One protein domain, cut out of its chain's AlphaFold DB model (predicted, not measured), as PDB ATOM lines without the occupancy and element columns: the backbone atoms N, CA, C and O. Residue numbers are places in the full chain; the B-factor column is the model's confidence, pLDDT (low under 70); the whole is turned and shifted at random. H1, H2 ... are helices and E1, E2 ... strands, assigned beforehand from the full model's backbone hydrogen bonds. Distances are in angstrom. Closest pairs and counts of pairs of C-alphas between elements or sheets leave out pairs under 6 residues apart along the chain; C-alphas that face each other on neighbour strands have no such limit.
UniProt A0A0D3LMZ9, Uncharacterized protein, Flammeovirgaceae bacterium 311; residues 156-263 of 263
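AT A GLANCE: This is residues 156 to 263 of the 263 residues of an uncharacterized protein of Flammeovirgaceae bacterium 311 (UniProt A0A0D3LMZ9). A five-stranded sheet curls like part of a barrel, its long strand E1 bending sharply between the E2 and E3 part and the E4 and E5 part. H1 covers E4 and E5 on one face, while the short H2 only grazes the sheet near E2 and E3. The printed part has 108 residues, with E1, E2, E3, H1, E4, E5 and H2 along the chain; the sheet's order is E2, E3, E1, E4, E5, all antiparallel, and the class is mixed, helices and strands. It is compact, with a radius of gyration of the C-alphas of 13.3 A, and rounded, spanning 35 by 33 by 27 A.

HOW THE PARTS SIT: E1, residues 156 to 169, bends by 89 degrees at residue 161. E2, residues 182 to 185, and E3, residues 193 to 201, form a hairpin, with N 184 and O 197 3.0 A apart, within hydrogen-bond range. E3 is antiparallel to E1, with N 164 and O 198 at 2.9 A. H1, residues 213 to 222, precedes the hairpin of E4, residues 225 to 231, and E5, residues 237 to 241, where N 229 and O 239 are 3.0 A apart. E1 pairs with E4 over its residues 156 to 159, N 158 and O 226 being 2.9 A apart. H1 is on the sheet in two layers, a helix on one face, over E4 and E5 at a height of 8.9 A. H2, residues 245 to 251, is close to but not clearly touching H1; their closest C-alphas, Val 217 and Thr 245, are 7.1 A apart. Every O i to N i+4 pair is within hydrogen-bond range in H1 and H2.

IN THESE COORDINATES: E1 begins at C-alpha 156 (244.451, 195.896, 218.994) and measures 29.9 A, E3 25.8 A, E4 18.8 A and H1 14.3 A. H2 ends at C-alpha 251 (227.717, 179.236, 229.559).

THE WHOLE: The farthest C-alphas, Lys 190 and Thr 204, are 35.8 A apart. The printed part has no cut; the links E1 to E2 and E3 to H1 are long. Residues 173 to 174 and 262 to 263 have pLDDT under 70.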
ATOM      1  N   TYR A 156     243.060 196.058 218.595       95.94
ATOM      2  CA  TYR A 156     244.451 195.896 218.994       95.94
ATOM      3  C   TYR A 156     244.616 194.514 219.611       95.94
ATOM      4  O   TYR A 156     243.639 193.928 220.070       95.94
ATOM      5  N   TYR A 157     245.830 193.987 219.683       97.44
ATOM      6  CA  TYR A 157     246.083 192.764 220.436       97.44
ATOM      7  C   TYR A 157     247.321 192.876 221.314       97.44
ATOM      8  O   TYR A 157     248.218 193.679 221.061       97.44
ATOM      9  N   LYS A 158     247.346 192.036 222.346       97.69
ATOM     10  CA  LYS A 158     248.500 191.807 223.214       97.69
ATOM     11  C   LYS A 158     248.812 190.326 223.285       97.69
ATOM     12  O   LYS A 158     247.890 189.504 223.272       97.69
ATOM     13  N   LYS A 159     250.089 189.962 223.379       97.75
ATOM     14  CA  LYS A 159     250.475 188.554 223.537       97.75
ATOM     15  C   LYS A 159     250.240 188.112 224.973       97.75
ATOM     16  O   LYS A 159     250.494 188.857 225.915       97.75
ATOM     17  N   ILE A 160     249.778 186.879 225.139       97.62
ATOM     18  CA  ILE A 160     249.645 186.247 226.449       97.62
ATOM     19  C   ILE A 160     251.019 185.701 226.845       97.62
ATOM     20  O   ILE A 160     251.608 184.893 226.125       97.62
ATOM     21  N   LEU A 161     251.513 186.127 228.004       97.06
ATOM     22  CA  LEU A 161     252.734 185.620 228.632       97.06
ATOM     23  C   LEU A 161     252.432 184.475 229.603       97.06
ATOM     24  O   LEU A 161     253.212 183.533 229.709       97.06
ATOM     25  N   ALA A 162     251.303 184.558 230.310       96.44
ATOM     26  CA  ALA A 162     250.807 183.502 231.184       96.44
ATOM     27  C   ALA A 162     249.275 183.536 231.267       96.44
ATOM     28  O   ALA A 162     248.662 184.600 231.185       96.44
ATOM     29  N   GLU A 163     248.670 182.367 231.457       95.38
ATOM     30  CA  GLU A 163     247.231 182.180 231.655       95.38
ATOM     31  C   GLU A 163     247.016 181.335 232.914       95.38
ATOM     32  O   GLU A 163     247.729 180.354 233.136       95.38
ATOM     33  N   LYS A 164     246.005 181.683 233.712       94.44
ATOM     34  CA  LYS A 164     245.505 180.835 234.794       94.44
ATOM     35  C   LYS A 164     243.989 180.772 234.756       94.44
ATOM     36  O   LYS A 164     243.325 181.734 234.375       94.44
ATOM     37  N   ARG A 165     243.448 179.635 235.186       93.06
ATOM     38  CA  ARG A 165     242.015 179.437 235.387       93.06
ATOM     39  C   ARG A 165     241.738 179.045 236.822       93.06
ATOM     40  O   ARG A 165     242.473 178.243 237.394       93.06
ATOM     41  N   GLU A 166     240.681 179.607 237.381       90.94
ATOM     42  CA  GLU A 166     240.270 179.379 238.762       90.94
ATOM     43  C   GLU A 166     238.762 179.189 238.834       90.94
ATOM     44  O   GLU A 166     238.022 179.694 237.991       90.94
ATOM     45  N   SER A 167     238.292 178.462 239.846       91.06
ATOM     46  CA  SER A 167     236.858 178.395 240.117       91.06
ATOM     47  C   SER A 167     236.374 179.769 240.572       91.06
ATOM     48  O   SER A 167     236.956 180.365 241.476       91.06
ATOM     49  N   GLN A 168     235.286 180.249 239.983       89.31
ATOM     50  CA  GLN A 168     234.652 181.513 240.337       89.31
ATOM     51  C   GLN A 168     233.184 181.280 240.699       89.31
ATOM     52  O   GLN A 168     232.531 180.373 240.180       89.31
ATOM     53  N   THR A 169     232.672 182.113 241.605       89.25
ATOM     54  CA  THR A 169     231.262 182.124 241.999       89.25
ATOM     55  C   THR A 169     230.670 183.499 241.718       89.25
ATOM     56  O   THR A 169     231.288 184.524 242.012       89.25
ATOM     57  N   PHE A 170     229.471 183.531 241.141       87.31
ATOM     58  CA  PHE A 170     228.753 184.765 240.860       87.31
ATOM     59  C   PHE A 170     228.516 185.583 242.141       87.31
ATOM     60  O   PHE A 170     228.181 185.036 243.187       87.31
ATOM     61  N   GLY A 171     228.675 186.905 242.049       81.94
ATOM     62  CA  GLY A 171     228.517 187.824 243.183       81.94
ATOM     63  C   GLY A 171     229.757 187.957 244.072       81.94
ATOM     64  O   GLY A 171     229.831 188.905 244.848       81.94
ATOM     65  N   THR A 172     230.755 187.084 243.916       79.31
ATOM     66  CA  THR A 172     232.053 187.226 244.581       79.31
ATOM     67  C   THR A 172     233.033 187.909 243.624       79.31
ATOM     68  O   THR A 172     233.317 187.351 242.559       79.31
ATOM     69  N   PRO A 173     233.557 189.107 243.954       65.88
ATOM     70  CA  PRO A 173     234.554 189.771 243.125       65.88
ATOM     71  C   PRO A 173     235.765 188.856 242.921       65.88
ATOM     72  O   PRO A 173     236.352 188.374 243.890       65.88
ATOM     73  N   GLY A 174     236.129 188.600 241.664       66.19
ATOM     74  CA  GLY A 174     237.379 187.913 241.356       66.19
ATOM     75  C   GLY A 174     238.555 188.798 241.763       66.19
ATOM     76  O   GLY A 174     238.574 189.984 241.438       66.19
ATOM     77  N   VAL A 175     239.527 188.244 242.485       73.06
ATOM     78  CA  VAL A 175     240.746 188.975 242.846       73.06
ATOM     79  C   VAL A 175     241.735 188.840 241.695       73.06
ATOM     80  O   VAL A 175     242.185 187.736 241.388       73.06
ATOM     81  N   LEU A 176     242.096 189.958 241.058       82.88
ATOM     82  CA  LEU A 176     243.202 189.969 240.104       82.88
ATOM     83  C   LEU A 176     244.497 189.699 240.875       82.88
ATOM     84  O   LEU A 176     244.938 190.515 241.685       82.88
ATOM     85  N   MET A 177     245.078 188.521 240.668       81.56
ATOM     86  CA  MET A 177     246.277 188.126 241.398       81.56
ATOM     87  C   MET A 177     247.501 188.960 240.995       81.56
ATOM     88  O   MET A 177     247.636 189.325 239.824       81.56
ATOM     89  N   PRO A 178     248.457 189.170 241.920       85.31
ATOM     90  CA  PRO A 178     249.720 189.825 241.606       85.31
ATOM     91  C   PRO A 178     250.415 189.196 240.391       85.31
ATOM     92  O   PRO A 178     250.610 187.982 240.321       85.31
ATOM     93  N   GLY A 179     250.800 190.040 239.434       86.12
ATOM     94  CA  GLY A 179     251.485 189.626 238.208       86.12
ATOM     95  C   GLY A 179     250.575 189.272 237.029       86.12
ATOM     96  O   GLY A 179     251.113 189.033 235.950       86.12
ATOM     97  N   TYR A 180     249.252 189.273 237.208       92.44
ATOM     98  CA  TYR A 180     248.255 189.230 236.133       92.44
ATOM     99  C   TYR A 180     247.663 190.632 235.938       92.44
ATOM    100  O   TYR A 180     247.532 191.385 236.901       92.44
ATOM    101  N   ASP A 181     247.324 190.989 234.700       90.75
ATOM    102  CA  ASP A 181     246.851 192.335 234.329       90.75
ATOM    103  C   ASP A 181     245.430 192.349 233.755       90.75
ATOM    104  O   ASP A 181     244.842 193.417 233.582       90.75
ATOM    105  N   LEU A 182     244.847 191.174 233.521       91.38
ATOM    106  CA  LEU A 182     243.473 191.037 233.072       91.38
ATOM    107  C   LEU A 182     242.790 189.844 233.740       91.38
ATOM    108  O   LEU A 182     243.373 188.763 233.832       91.38
ATOM    109  N   ALA A 183     241.530 190.026 234.135       89.88
ATOM    110  CA  ALA A 183     240.665 188.942 234.576       89.88
ATOM    111  C   ALA A 183     239.242 189.108 234.028       89.88
ATOM    112  O   ALA A 183     238.715 190.213 233.980       89.88
ATOM    113  N   PHE A 184     238.617 188.001 233.636       89.62
ATOM    114  CA  PHE A 184     237.189 187.919 233.307       89.62
ATOM    115  C   PHE A 184     236.684 186.496 233.568       89.62
ATOM    116  O   PHE A 184     237.485 185.585 233.736       89.62
ATOM    117  N   GLY A 185     235.370 186.274 233.609       89.50
ATOM    118  CA  GLY A 185     234.804 184.966 233.957       89.50
ATOM    119  C   GLY A 185     233.530 184.612 233.203       89.50
ATOM    120  O   GLY A 185     232.940 185.456 232.528       89.50
ATOM    121  N   ASP A 186     233.102 183.357 233.342       90.50
ATOM    122  CA  ASP A 186     231.858 182.819 232.764       90.50
ATOM    123  C   ASP A 186     230.710 182.659 233.784       90.50
ATOM    124  O   ASP A 186     229.727 181.953 233.532       90.50
ATOM    125  N   CYS A 187     230.793 183.351 234.924       88.81
ATOM    126  CA  CYS A 187     229.760 183.336 235.957       88.81
ATOM    127  C   CYS A 187     228.660 184.382 235.716       88.81
ATOM    128  O   CYS A 187     228.926 185.541 235.401       88.81
ATOM    129  N   SER A 188     227.408 184.005 235.971       86.50
ATOM    130  CA  SER A 188     226.247 184.907 236.005       86.50
ATOM    131  C   SER A 188     225.220 184.438 237.034       86.50
ATOM    132  O   SER A 188     225.354 183.357 237.598       86.50
ATOM    133  N   GLN A 189     224.136 185.193 237.232       86.88
ATOM    134  CA  GLN A 189     222.986 184.715 238.016       86.88
ATOM    135  C   GLN A 189     222.445 183.366 237.512       86.88
ATOM    136  O   GLN A 189     221.975 182.558 238.305       86.88
ATOM    137  N   LYS A 190     222.517 183.120 236.195       84.88
ATOM    138  CA  LYS A 190     222.045 181.881 235.554       84.88
ATOM    139  C   LYS A 190     223.096 180.766 235.547       84.88
ATOM    140  O   LYS A 190     222.737 179.608 235.384       84.88
ATOM    141  N   ASN A 191     224.368 181.120 235.721       84.56
ATOM    142  CA  ASN A 191     225.493 180.199 235.851       84.56
ATOM    143  C   ASN A 191     226.340 180.600 237.072       84.56
ATOM    144  O   ASN A 191     227.358 181.281 236.913       84.56
ATOM    145  N   PRO A 192     225.896 180.276 238.301       88.25
ATOM    146  CA  PRO A 192     226.486 180.837 239.512       88.25
ATOM    147  C   PRO A 192     227.875 180.281 239.826       88.25
ATOM    148  O   PRO A 192     228.604 180.918 240.578       88.25
ATOM    149  N   HIS A 193     228.257 179.142 239.247       91.50
ATOM    150  CA  HIS A 193     229.569 178.528 239.422       91.50
ATOM    151  C   HIS A 193     230.234 178.364 238.065       91.50
ATOM    152  O   HIS A 193     229.652 177.794 237.145       91.50
ATOM    153  N   GLY A 194     231.449 178.871 237.940       90.62
ATOM    154  CA  GLY A 194     232.126 178.930 236.661       90.62
ATOM    155  C   GLY A 194     233.634 179.039 236.792       90.62
ATOM    156  O   GLY A 194     234.225 178.717 237.822       90.62
ATOM    157  N   THR A 195     234.253 179.475 235.710       91.88
ATOM    158  CA  THR A 195     235.684 179.660 235.557       91.88
ATOM    159  C   THR A 195     235.994 181.148 235.452       91.88
ATOM    160  O   THR A 195     235.478 181.846 234.577       91.88
ATOM    161  N   GLY A 196     236.870 181.617 236.332       91.31
ATOM    162  CA  GLY A 196     237.602 182.863 236.168       91.31
ATOM    163  C   GLY A 196     238.861 182.607 235.345       91.31
ATOM    164  O   GLY A 196     239.584 181.638 235.577       91.31
ATOM    165  N   TYR A 197     239.121 183.476 234.382       92.44
ATOM    166  CA  TYR A 197     240.279 183.456 233.503       92.44
ATOM    167  C   TYR A 197     241.149 184.662 233.837       92.44
ATOM    168  O   TYR A 197     240.675 185.795 233.781       92.44
ATOM    169  N   LEU A 198     242.415 184.419 234.170       93.75
ATOM    170  CA  LEU A 198     243.407 185.452 234.434       93.75
ATOM    171  C   LEU A 198     244.497 185.390 233.369       93.75
ATOM    172  O   LEU A 198     245.023 184.316 233.068       93.75
ATOM    173  N   PHE A 199     244.880 186.551 232.849       95.06
ATOM    174  CA  PHE A 199     245.941 186.682 231.859       95.06
ATOM    175  C   PHE A 199     247.001 187.672 232.324       95.06
ATOM    176  O   PHE A 199     246.706 188.723 232.895       95.06
ATOM    177  N   LYS A 200     248.251 187.296 232.080       96.44
ATOM    178  CA  LYS A 200     249.389 188.203 232.061       96.44
ATOM    179  C   LYS A 200     249.715 188.469 230.606       96.44
ATOM    180  O   LYS A 200     249.977 187.517 229.863       96.44
ATOM    181  N   THR A 201     249.710 189.727 230.206       96.19
ATOM    182  CA  THR A 201     249.991 190.147 228.839       96.19
ATOM    183  C   THR A 201     251.336 190.847 228.734       96.19
ATOM    184  O   THR A 201     251.992 191.150 229.732       96.19
ATOM    185  N   ASP A 202     251.808 191.045 227.508       95.25
ATOM    186  CA  ASP A 202     252.898 191.977 227.270       95.25
ATOM    187  C   ASP A 202     252.443 193.441 227.437       95.25
ATOM    188  O   ASP A 202     251.260 193.799 227.511       95.25
ATOM    189  N   ASN A 203     253.424 194.336 227.516       92.25
ATOM    190  CA  ASN A 203     253.172 195.754 227.765       92.25
ATOM    191  C   ASN A 203     252.844 196.543 226.486       92.25
ATOM    192  O   ASN A 203     252.727 197.764 226.549       92.25
ATOM    193  N   THR A 204     252.690 195.878 225.334       94.56
ATOM    194  CA  THR A 204     252.617 196.547 224.027       94.56
ATOM    195  C   THR A 204     251.315 196.223 223.315       94.56
ATOM    196  O   THR A 204     251.010 195.064 223.069       94.56
ATOM    197  N   PHE A 205     250.559 197.253 222.935       94.75
ATOM    198  CA  PHE A 205     249.434 197.080 222.020       94.75
ATOM    199  C   PHE A 205     249.935 197.013 220.581       94.75
ATOM    200  O   PHE A 205     250.551 197.951 220.074       94.75
ATOM    201  N   HIS A 206     249.634 195.906 219.916       95.44
ATOM    202  CA  HIS A 206     249.899 195.718 218.501       95.44
ATOM    203  C   HIS A 206     248.639 196.025 217.694       95.44
ATOM    204  O   HIS A 206     247.540 195.604 218.056       95.44
ATOM    205  N   ASN A 207     248.791 196.757 216.591       92.50
ATOM    206  CA  ASN A 207     247.689 196.975 215.657       92.50
ATOM    207  C   ASN A 207     247.320 195.650 214.980       92.50
ATOM    208  O   ASN A 207     248.212 194.905 214.573       92.50
ATOM    209  N   ALA A 208     246.023 195.404 214.824       93.44
ATOM    210  CA  ALA A 208     245.502 194.357 213.956       93.44
ATOM    211  C   ALA A 208     244.189 194.807 213.316       93.44
ATOM    212  O   ALA A 208     243.440 195.616 213.868       93.44
ATOM    213  N   ASN A 209     243.912 194.276 212.136       95.38
ATOM    214  CA  ASN A 209     242.699 194.522 211.387       95.38
ATOM    215  C   ASN A 209     241.877 193.238 211.346       95.38
ATOM    216  O   ASN A 209     242.280 192.231 210.767       95.38
ATOM    217  N   PHE A 210     240.685 193.301 211.925       96.06
ATOM    218  CA  PHE A 210     239.709 192.219 211.894       96.06
ATOM    219  C   PHE A 210     238.425 192.727 211.252       96.06
ATOM    220  O   PHE A 210     237.993 193.851 211.522       96.06
ATOM    221  N   SER A 211     237.822 191.903 210.398       94.25
ATOM    222  CA  SER A 211     236.579 192.239 209.700       94.25
ATOM    223  C   SER A 211     235.363 192.233 210.629       94.25
ATOM    224  O   SER A 211     234.392 192.937 210.374       94.25
ATOM    225  N   CYS A 212     235.418 191.456 211.711       94.69
ATOM    226  CA  CYS A 212     234.373 191.329 212.729       94.69
ATOM    227  C   CYS A 212     234.918 190.633 213.997       94.69
ATOM    228  O   CYS A 212     236.073 190.188 214.023       94.69
ATOM    229  N   ASN A 213     234.101 190.503 215.047       95.75
ATOM    230  CA  ASN A 213     234.531 189.887 216.311       95.75
ATOM    231  C   ASN A 213     234.837 188.388 216.160       95.75
ATOM    232  O   ASN A 213     235.733 187.880 216.826       95.75
ATOM    233  N   GLU A 214     234.149 187.685 215.262       96.06
ATOM    234  CA  GLU A 214     234.396 186.281 214.924       96.06
ATOM    235  C   GLU A 214     235.827 186.095 214.420       96.06
ATOM    236  O   GLU A 214     236.555 185.236 214.917       96.06
ATOM    237  N   SER A 215     236.253 186.952 213.486       96.56
ATOM    238  CA  SER A 215     237.614 186.929 212.944       96.56
ATOM    239  C   SER A 215     238.667 187.268 214.002       96.56
ATOM    240  O   SER A 215     239.731 186.660 214.035       96.56
ATOM    241  N   ALA A 216     238.353 188.169 214.936       97.31
ATOM    242  CA  ALA A 216     239.224 188.465 216.068       97.31
ATOM    243  C   ALA A 216     239.338 187.280 217.049       97.31
ATOM    244  O   ALA A 216     240.425 186.971 217.531       97.31
ATOM    245  N   VAL A 217     238.233 186.586 217.341       97.31
ATOM    246  CA  VAL A 217     238.241 185.394 218.208       97.31
ATOM    247  C   VAL A 217     238.996 184.241 217.551       97.31
ATOM    248  O   VAL A 217     239.749 183.549 218.233       97.31
ATOM    249  N   GLU A 218     238.836 184.037 216.243       97.31
ATOM    250  CA  GLU A 218     239.614 183.046 215.492       97.31
ATOM    251  C   GLU A 218     241.114 183.360 215.540       97.31
ATOM    252  O   GLU A 218     241.919 182.470 215.827       97.31
ATOM    253  N   PHE A 219     241.489 184.635 215.407       98.06
ATOM    254  CA  PHE A 219     242.867 185.067 215.611       98.06
ATOM    255  C   PHE A 219     243.385 184.701 217.009       98.06
ATOM    256  O   PHE A 219     244.465 184.124 217.112       98.06
ATOM    257  N   CYS A 220     242.609 184.940 218.074       97.88
ATOM    258  CA  CYS A 220     242.963 184.524 219.441       97.88
ATOM    259  C   CYS A 220     243.030 183.000 219.637       97.88
ATOM    260  O   CYS A 220     243.687 182.529 220.563       97.88
ATOM    261  N   LYS A 221     242.315 182.201 218.834       97.00
ATOM    262  CA  LYS A 221     242.407 180.730 218.877       97.00
ATOM    263  C   LYS A 221     243.715 180.255 218.241       97.00
ATOM    264  O   LYS A 221     244.369 179.369 218.789       97.00
ATOM    265  N   ASN A 222     244.105 180.885 217.136       97.31
ATOM    266  CA  ASN A 222     245.290 180.522 216.356       97.31
ATOM    267  C   ASN A 222     246.586 181.146 216.899       97.31
ATOM    268  O   ASN A 222     247.676 180.671 216.593       97.31
ATOM    269  N   ASN A 223     246.474 182.186 217.724       96.44
ATOM    270  CA  ASN A 223     247.599 182.917 218.296       96.44
ATOM    271  C   ASN A 223     247.449 183.001 219.815       96.44
ATOM    272  O   ASN A 223     246.355 183.185 220.335       96.44
ATOM    273  N   ASN A 224     248.552 182.918 220.560       96.12
ATOM    274  CA  ASN A 224     248.518 183.057 222.019       96.12
ATOM    275  C   ASN A 224     248.383 184.538 222.430       96.12
ATOM    276  O   ASN A 224     249.335 185.142 222.926       96.12
ATOM    277  N   CYS A 225     247.223 185.144 222.170       97.50
ATOM    278  CA  CYS A 225     246.963 186.568 222.371       97.50
ATOM    279  C   CYS A 225     245.538 186.864 222.863       97.50
ATOM    280  O   CYS A 225     244.645 186.017 222.828       97.50
ATOM    281  N   LEU A 226     245.339 188.112 223.279       97.38
ATOM    282  CA  LEU A 226     244.040 188.718 223.552       97.38
ATOM    283  C   LEU A 226     243.823 189.889 222.603       97.38
ATOM    284  O   LEU A 226     244.747 190.672 222.380       97.38
ATOM    285  N   VAL A 227     242.605 190.027 222.086       97.62
ATOM    286  CA  VAL A 227     242.213 191.157 221.239       97.62
ATOM    287  C   VAL A 227     241.382 192.138 222.055       97.62
ATOM    288  O   VAL A 227     240.424 191.751 222.716       97.62
ATOM    289  N   TYR A 228     241.741 193.412 221.985       95.94
ATOM    290  CA  TYR A 228     241.086 194.530 222.644       95.94
ATOM    291  C   TYR A 228     240.416 195.423 221.605       95.94
ATOM    292  O   TYR A 228     240.961 195.631 220.519       95.94
ATOM    293  N   PHE A 229     239.258 195.981 221.939       94.50
ATOM    294  CA  PHE A 229     238.594 196.975 221.098       94.50
ATOM    295  C   PHE A 229     237.707 197.913 221.911       94.50
ATOM    296  O   PHE A 229     237.292 197.588 223.023       94.50
ATOM    297  N   MET A 230     237.399 199.070 221.327       91.56
ATOM    298  CA  MET A 230     236.425 200.013 221.875       91.56
ATOM    299  C   MET A 230     235.035 199.675 221.334       91.56
ATOM    300  O   MET A 230     234.786 199.749 220.127       91.56
ATOM    301  N   ASP A 231     234.123 199.284 222.221       92.38
ATOM    302  CA  ASP A 231     232.767 198.875 221.857       92.38
ATOM    303  C   ASP A 231     231.838 200.087 221.756       92.38
ATOM    304  O   ASP A 231     231.182 200.492 222.718       92.38
ATOM    305  N   PHE A 232     231.776 200.671 220.557       94.06
ATOM    306  CA  PHE A 232     230.921 201.821 220.245       94.06
ATOM    307  C   PHE A 232     229.423 201.509 220.390       94.06
ATOM    308  O   PHE A 232     228.626 202.414 220.625       94.06
ATOM    309  N   LEU A 233     229.033 200.232 220.327       92.94
ATOM    310  CA  LEU A 233     227.656 199.802 220.585       92.94
ATOM    311  C   LEU A 233     227.325 199.796 222.085       92.94
ATOM    312  O   LEU A 233     226.166 199.649 222.466       92.94
ATOM    313  N   ASN A 234     228.332 199.937 222.952       89.06
ATOM    314  CA  ASN A 234     228.189 199.861 224.400       89.06
ATOM    315  C   ASN A 234     229.021 200.928 225.116       89.06
ATOM    316  O   ASN A 234     229.913 200.623 225.913       89.06
ATOM    317  N   GLN A 235     228.681 202.189 224.841       89.81
ATOM    318  CA  GLN A 235     229.239 203.366 225.518       89.81
ATOM    319  C   GLN A 235     230.754 203.544 225.312       89.81
ATOM    320  O   GLN A 235     231.420 204.119 226.167       89.81
ATOM    321  N   GLY A 236     231.314 203.008 224.224       89.50
ATOM    322  CA  GLY A 236     232.742 203.125 223.933       89.50
ATOM    323  C   GLY A 236     233.624 202.426 224.965       89.50
ATOM    324  O   GLY A 236     234.764 202.823 225.162       89.50
ATOM    325  N   LYS A 237     233.117 201.411 225.673       91.06
ATOM    326  CA  LYS A 237     233.903 200.708 226.696       91.06
ATOM    327  C   LYS A 237     235.009 199.879 226.053       91.06
ATOM    328  O   LYS A 237     234.784 199.244 225.022       91.06
ATOM    329  N   LEU A 238     236.170 199.823 226.705       91.69
ATOM    330  CA  LEU A 238     237.212 198.867 226.346       91.69
ATOM    331  C   LEU A 238     236.716 197.449 226.637       91.69
ATOM    332  O   LEU A 238     236.178 197.153 227.709       91.69
ATOM    333  N   ARG A 239     236.885 196.575 225.656       93.56
ATOM    334  CA  ARG A 239     236.395 195.205 225.649       93.56
ATOM    335  C   ARG A 239     237.489 194.249 225.226       93.56
ATOM    336  O   ARG A 239     238.398 194.641 224.497       93.56
ATOM    337  N   VAL A 240     237.371 192.994 225.658       95.62
ATOM    338  CA  VAL A 240     238.334 191.940 225.326       95.62
ATOM    339  C   VAL A 240     237.669 190.729 224.674       95.62
ATOM    340  O   VAL A 240     236.567 190.309 225.044       95.62
ATOM    341  N   LEU A 241     238.370 190.167 223.695       96.94
ATOM    342  CA  LEU A 241     238.096 188.901 223.033       96.94
ATOM    343  C   LEU A 241     239.266 187.952 223.286       96.94
ATOM    344  O   LEU A 241     240.438 188.326 223.212       96.94
ATOM    345  N   SER A 242     238.939 186.698 223.558       96.75
ATOM    346  CA  SER A 242     239.896 185.622 223.787       96.75
ATOM    347  C   SER A 242     239.439 184.361 223.067       96.75
ATOM    348  O   SER A 242     238.303 184.266 222.599       96.75
ATOM    349  N   ARG A 243     240.290 183.333 223.056       96.75
ATOM    350  CA  ARG A 243     239.891 181.999 222.585       96.75
ATOM    351  C   ARG A 243     238.721 181.387 223.365       96.75
ATOM    352  O   ARG A 243     238.068 180.491 222.840       96.75
ATOM    353  N   TYR A 244     238.439 181.872 224.577       95.56
ATOM    354  CA  TYR A 244     237.338 181.392 225.419       95.56
ATOM    355  C   TYR A 244     236.028 182.139 225.196       95.56
ATOM    356  O   TYR A 244     235.005 181.683 225.690       95.56
ATOM    357  N   THR A 245     236.023 183.257 224.461       95.62
ATOM    358  CA  THR A 245     234.849 184.135 224.335       95.62
ATOM    359  C   THR A 245     233.577 183.381 223.946       95.62
ATOM    360  O   THR A 245     232.537 183.568 224.570       95.62
ATOM    361  N   GLU A 246     233.661 182.492 222.961       94.69
ATOM    362  CA  GLU A 246     232.508 181.719 222.498       94.69
ATOM    363  C   GLU A 246     231.961 180.771 223.581       94.69
ATOM    364  O   GLU A 246     230.757 180.727 223.821       94.69
ATOM    365  N   ASP A 247     232.845 180.038 224.264       93.56
ATOM    366  CA  ASP A 247     232.489 179.105 225.342       93.56
ATOM    367  C   ASP A 247     231.910 179.838 226.562       93.56
ATOM    368  O   ASP A 247     230.866 179.454 227.091       93.56
ATOM    369  N   ILE A 248     232.536 180.954 226.942       92.88
ATOM    370  CA  ILE A 248     232.061 181.851 227.998       92.88
ATOM    371  C   ILE A 248     230.628 182.293 227.691       92.88
ATOM    372  O   ILE A 248     229.736 182.126 228.520       92.88
ATOM    373  N   ASN A 249     230.371 182.806 226.486       92.50
ATOM    374  CA  ASN A 249     229.038 183.283 226.123       92.50
ATOM    375  C   ASN A 249     227.993 182.162 226.067       92.50
ATOM    376  O   ASN A 249     226.851 182.403 226.460       92.50
ATOM    377  N   LYS A 250     228.363 180.937 225.664       92.19
ATOM    378  CA  LYS A 250     227.463 179.769 225.745       92.19
ATOM    379  C   LYS A 250     227.041 179.490 227.188       92.19
ATOM    380  O   LYS A 250     225.849 179.357 227.457       92.19
ATOM    381  N   LYS A 251     227.991 179.464 228.127       91.06
ATOM    382  CA  LYS A 251     227.717 179.236 229.559       91.06
ATOM    383  C   LYS A 251     226.908 180.365 230.194       91.06
ATOM    384  O   LYS A 251     226.031 180.118 231.017       91.06
ATOM    385  N   LEU A 252     227.154 181.602 229.765       89.31
ATOM    386  CA  LEU A 252     226.382 182.777 230.168       89.31
ATOM    387  C   LEU A 252     224.991 182.848 229.512       89.31
ATOM    388  O   LEU A 252     224.210 183.734 229.858       89.31
ATOM    389  N   GLN A 253     224.673 181.936 228.584       88.44
ATOM    390  CA  GLN A 253     223.447 181.949 227.777       88.44
ATOM    391  C   GLN A 253     223.254 183.276 227.028       88.44
ATOM    392  O   GLN A 253     222.139 183.789 226.903       88.44
ATOM    393  N   ASN A 254     224.356 183.858 226.556       87.19
ATOM    394  CA  ASN A 254     224.323 185.063 225.748       87.19
ATOM    395  C   ASN A 254     223.968 184.684 224.299       87.19
ATOM    396  O   ASN A 254     224.676 183.864 223.711       87.19
ATOM    397  N   PRO A 255     222.908 185.261 223.702       83.56
ATOM    398  CA  PRO A 255     222.530 184.953 222.322       83.56
ATOM    399  C   PRO A 255     223.612 185.341 221.308       83.56
ATOM    400  O   PRO A 255     223.719 184.704 220.263       83.56
ATOM    401  N   TYR A 256     224.438 186.350 221.611       88.31
ATOM    402  CA  TYR A 256     225.577 186.696 220.770       88.31
ATOM    403  C   TYR A 256     226.864 186.053 221.302       88.31
ATOM    404  O   TYR A 256     227.487 186.537 222.247       88.31
ATOM    405  N   LEU A 257     227.285 184.962 220.659       90.62
ATOM    406  CA  LEU A 257     228.413 184.142 221.112       90.62
ATOM    407  C   LEU A 257     229.783 184.824 220.997       90.62
ATOM    408  O   LEU A 257     230.698 184.492 221.747       90.62
ATOM    409  N   PHE A 258     229.927 185.802 220.103       92.31
ATOM    410  CA  PHE A 258     231.168 186.562 219.912       92.31
ATOM    411  C   PHE A 258     231.108 187.941 220.579       92.31
ATOM    412  O   PHE A 258     231.846 188.864 220.227       92.31
ATOM    413  N   ARG A 259     230.227 188.089 221.577       87.44
ATOM    414  CA  ARG A 259     230.191 189.265 222.439       87.44
ATOM    415  C   ARG A 259     231.434 189.290 223.319       87.44
ATOM    416  O   ARG A 259     231.781 188.307 223.962       87.44
ATOM    417  N   SER A 260     232.082 190.436 223.398       82.38
ATOM    418  CA  SER A 260     233.220 190.617 224.289       82.38
ATOM    419  C   SER A 260     232.884 190.453 225.764       82.38
ATOM    420  O   SER A 260     231.807 190.864 226.206       82.38
ATOM    421  N   SER A 261     233.861 189.988 226.534       75.19
ATOM    422  CA  SER A 261     233.794 190.008 227.992       75.19
ATOM    423  C   SER A 261     233.970 191.435 228.518       75.19
ATOM    424  O   SER A 261     234.679 192.256 227.923       75.19
ATOM    425  N   ASN A 262     233.311 191.738 229.639       66.31
ATOM    426  CA  ASN A 262     233.600 192.957 230.385       66.31
ATOM    427  C   ASN A 262     234.972 192.804 231.054       66.31
ATOM    428  O   ASN A 262     235.248 191.747 231.622       66.31
ATOM    429  N   ILE A 263     235.791 193.851 230.951       56.06
ATOM    430  CA  ILE A 263     236.978 194.072 231.784       56.06
ATOM    431  C   ILE A 263     236.517 194.756 233.069       56.06
ATOM    432  O   ILE A 263     235.604 195.613 232.950       56.06
TER     433      ILE A 263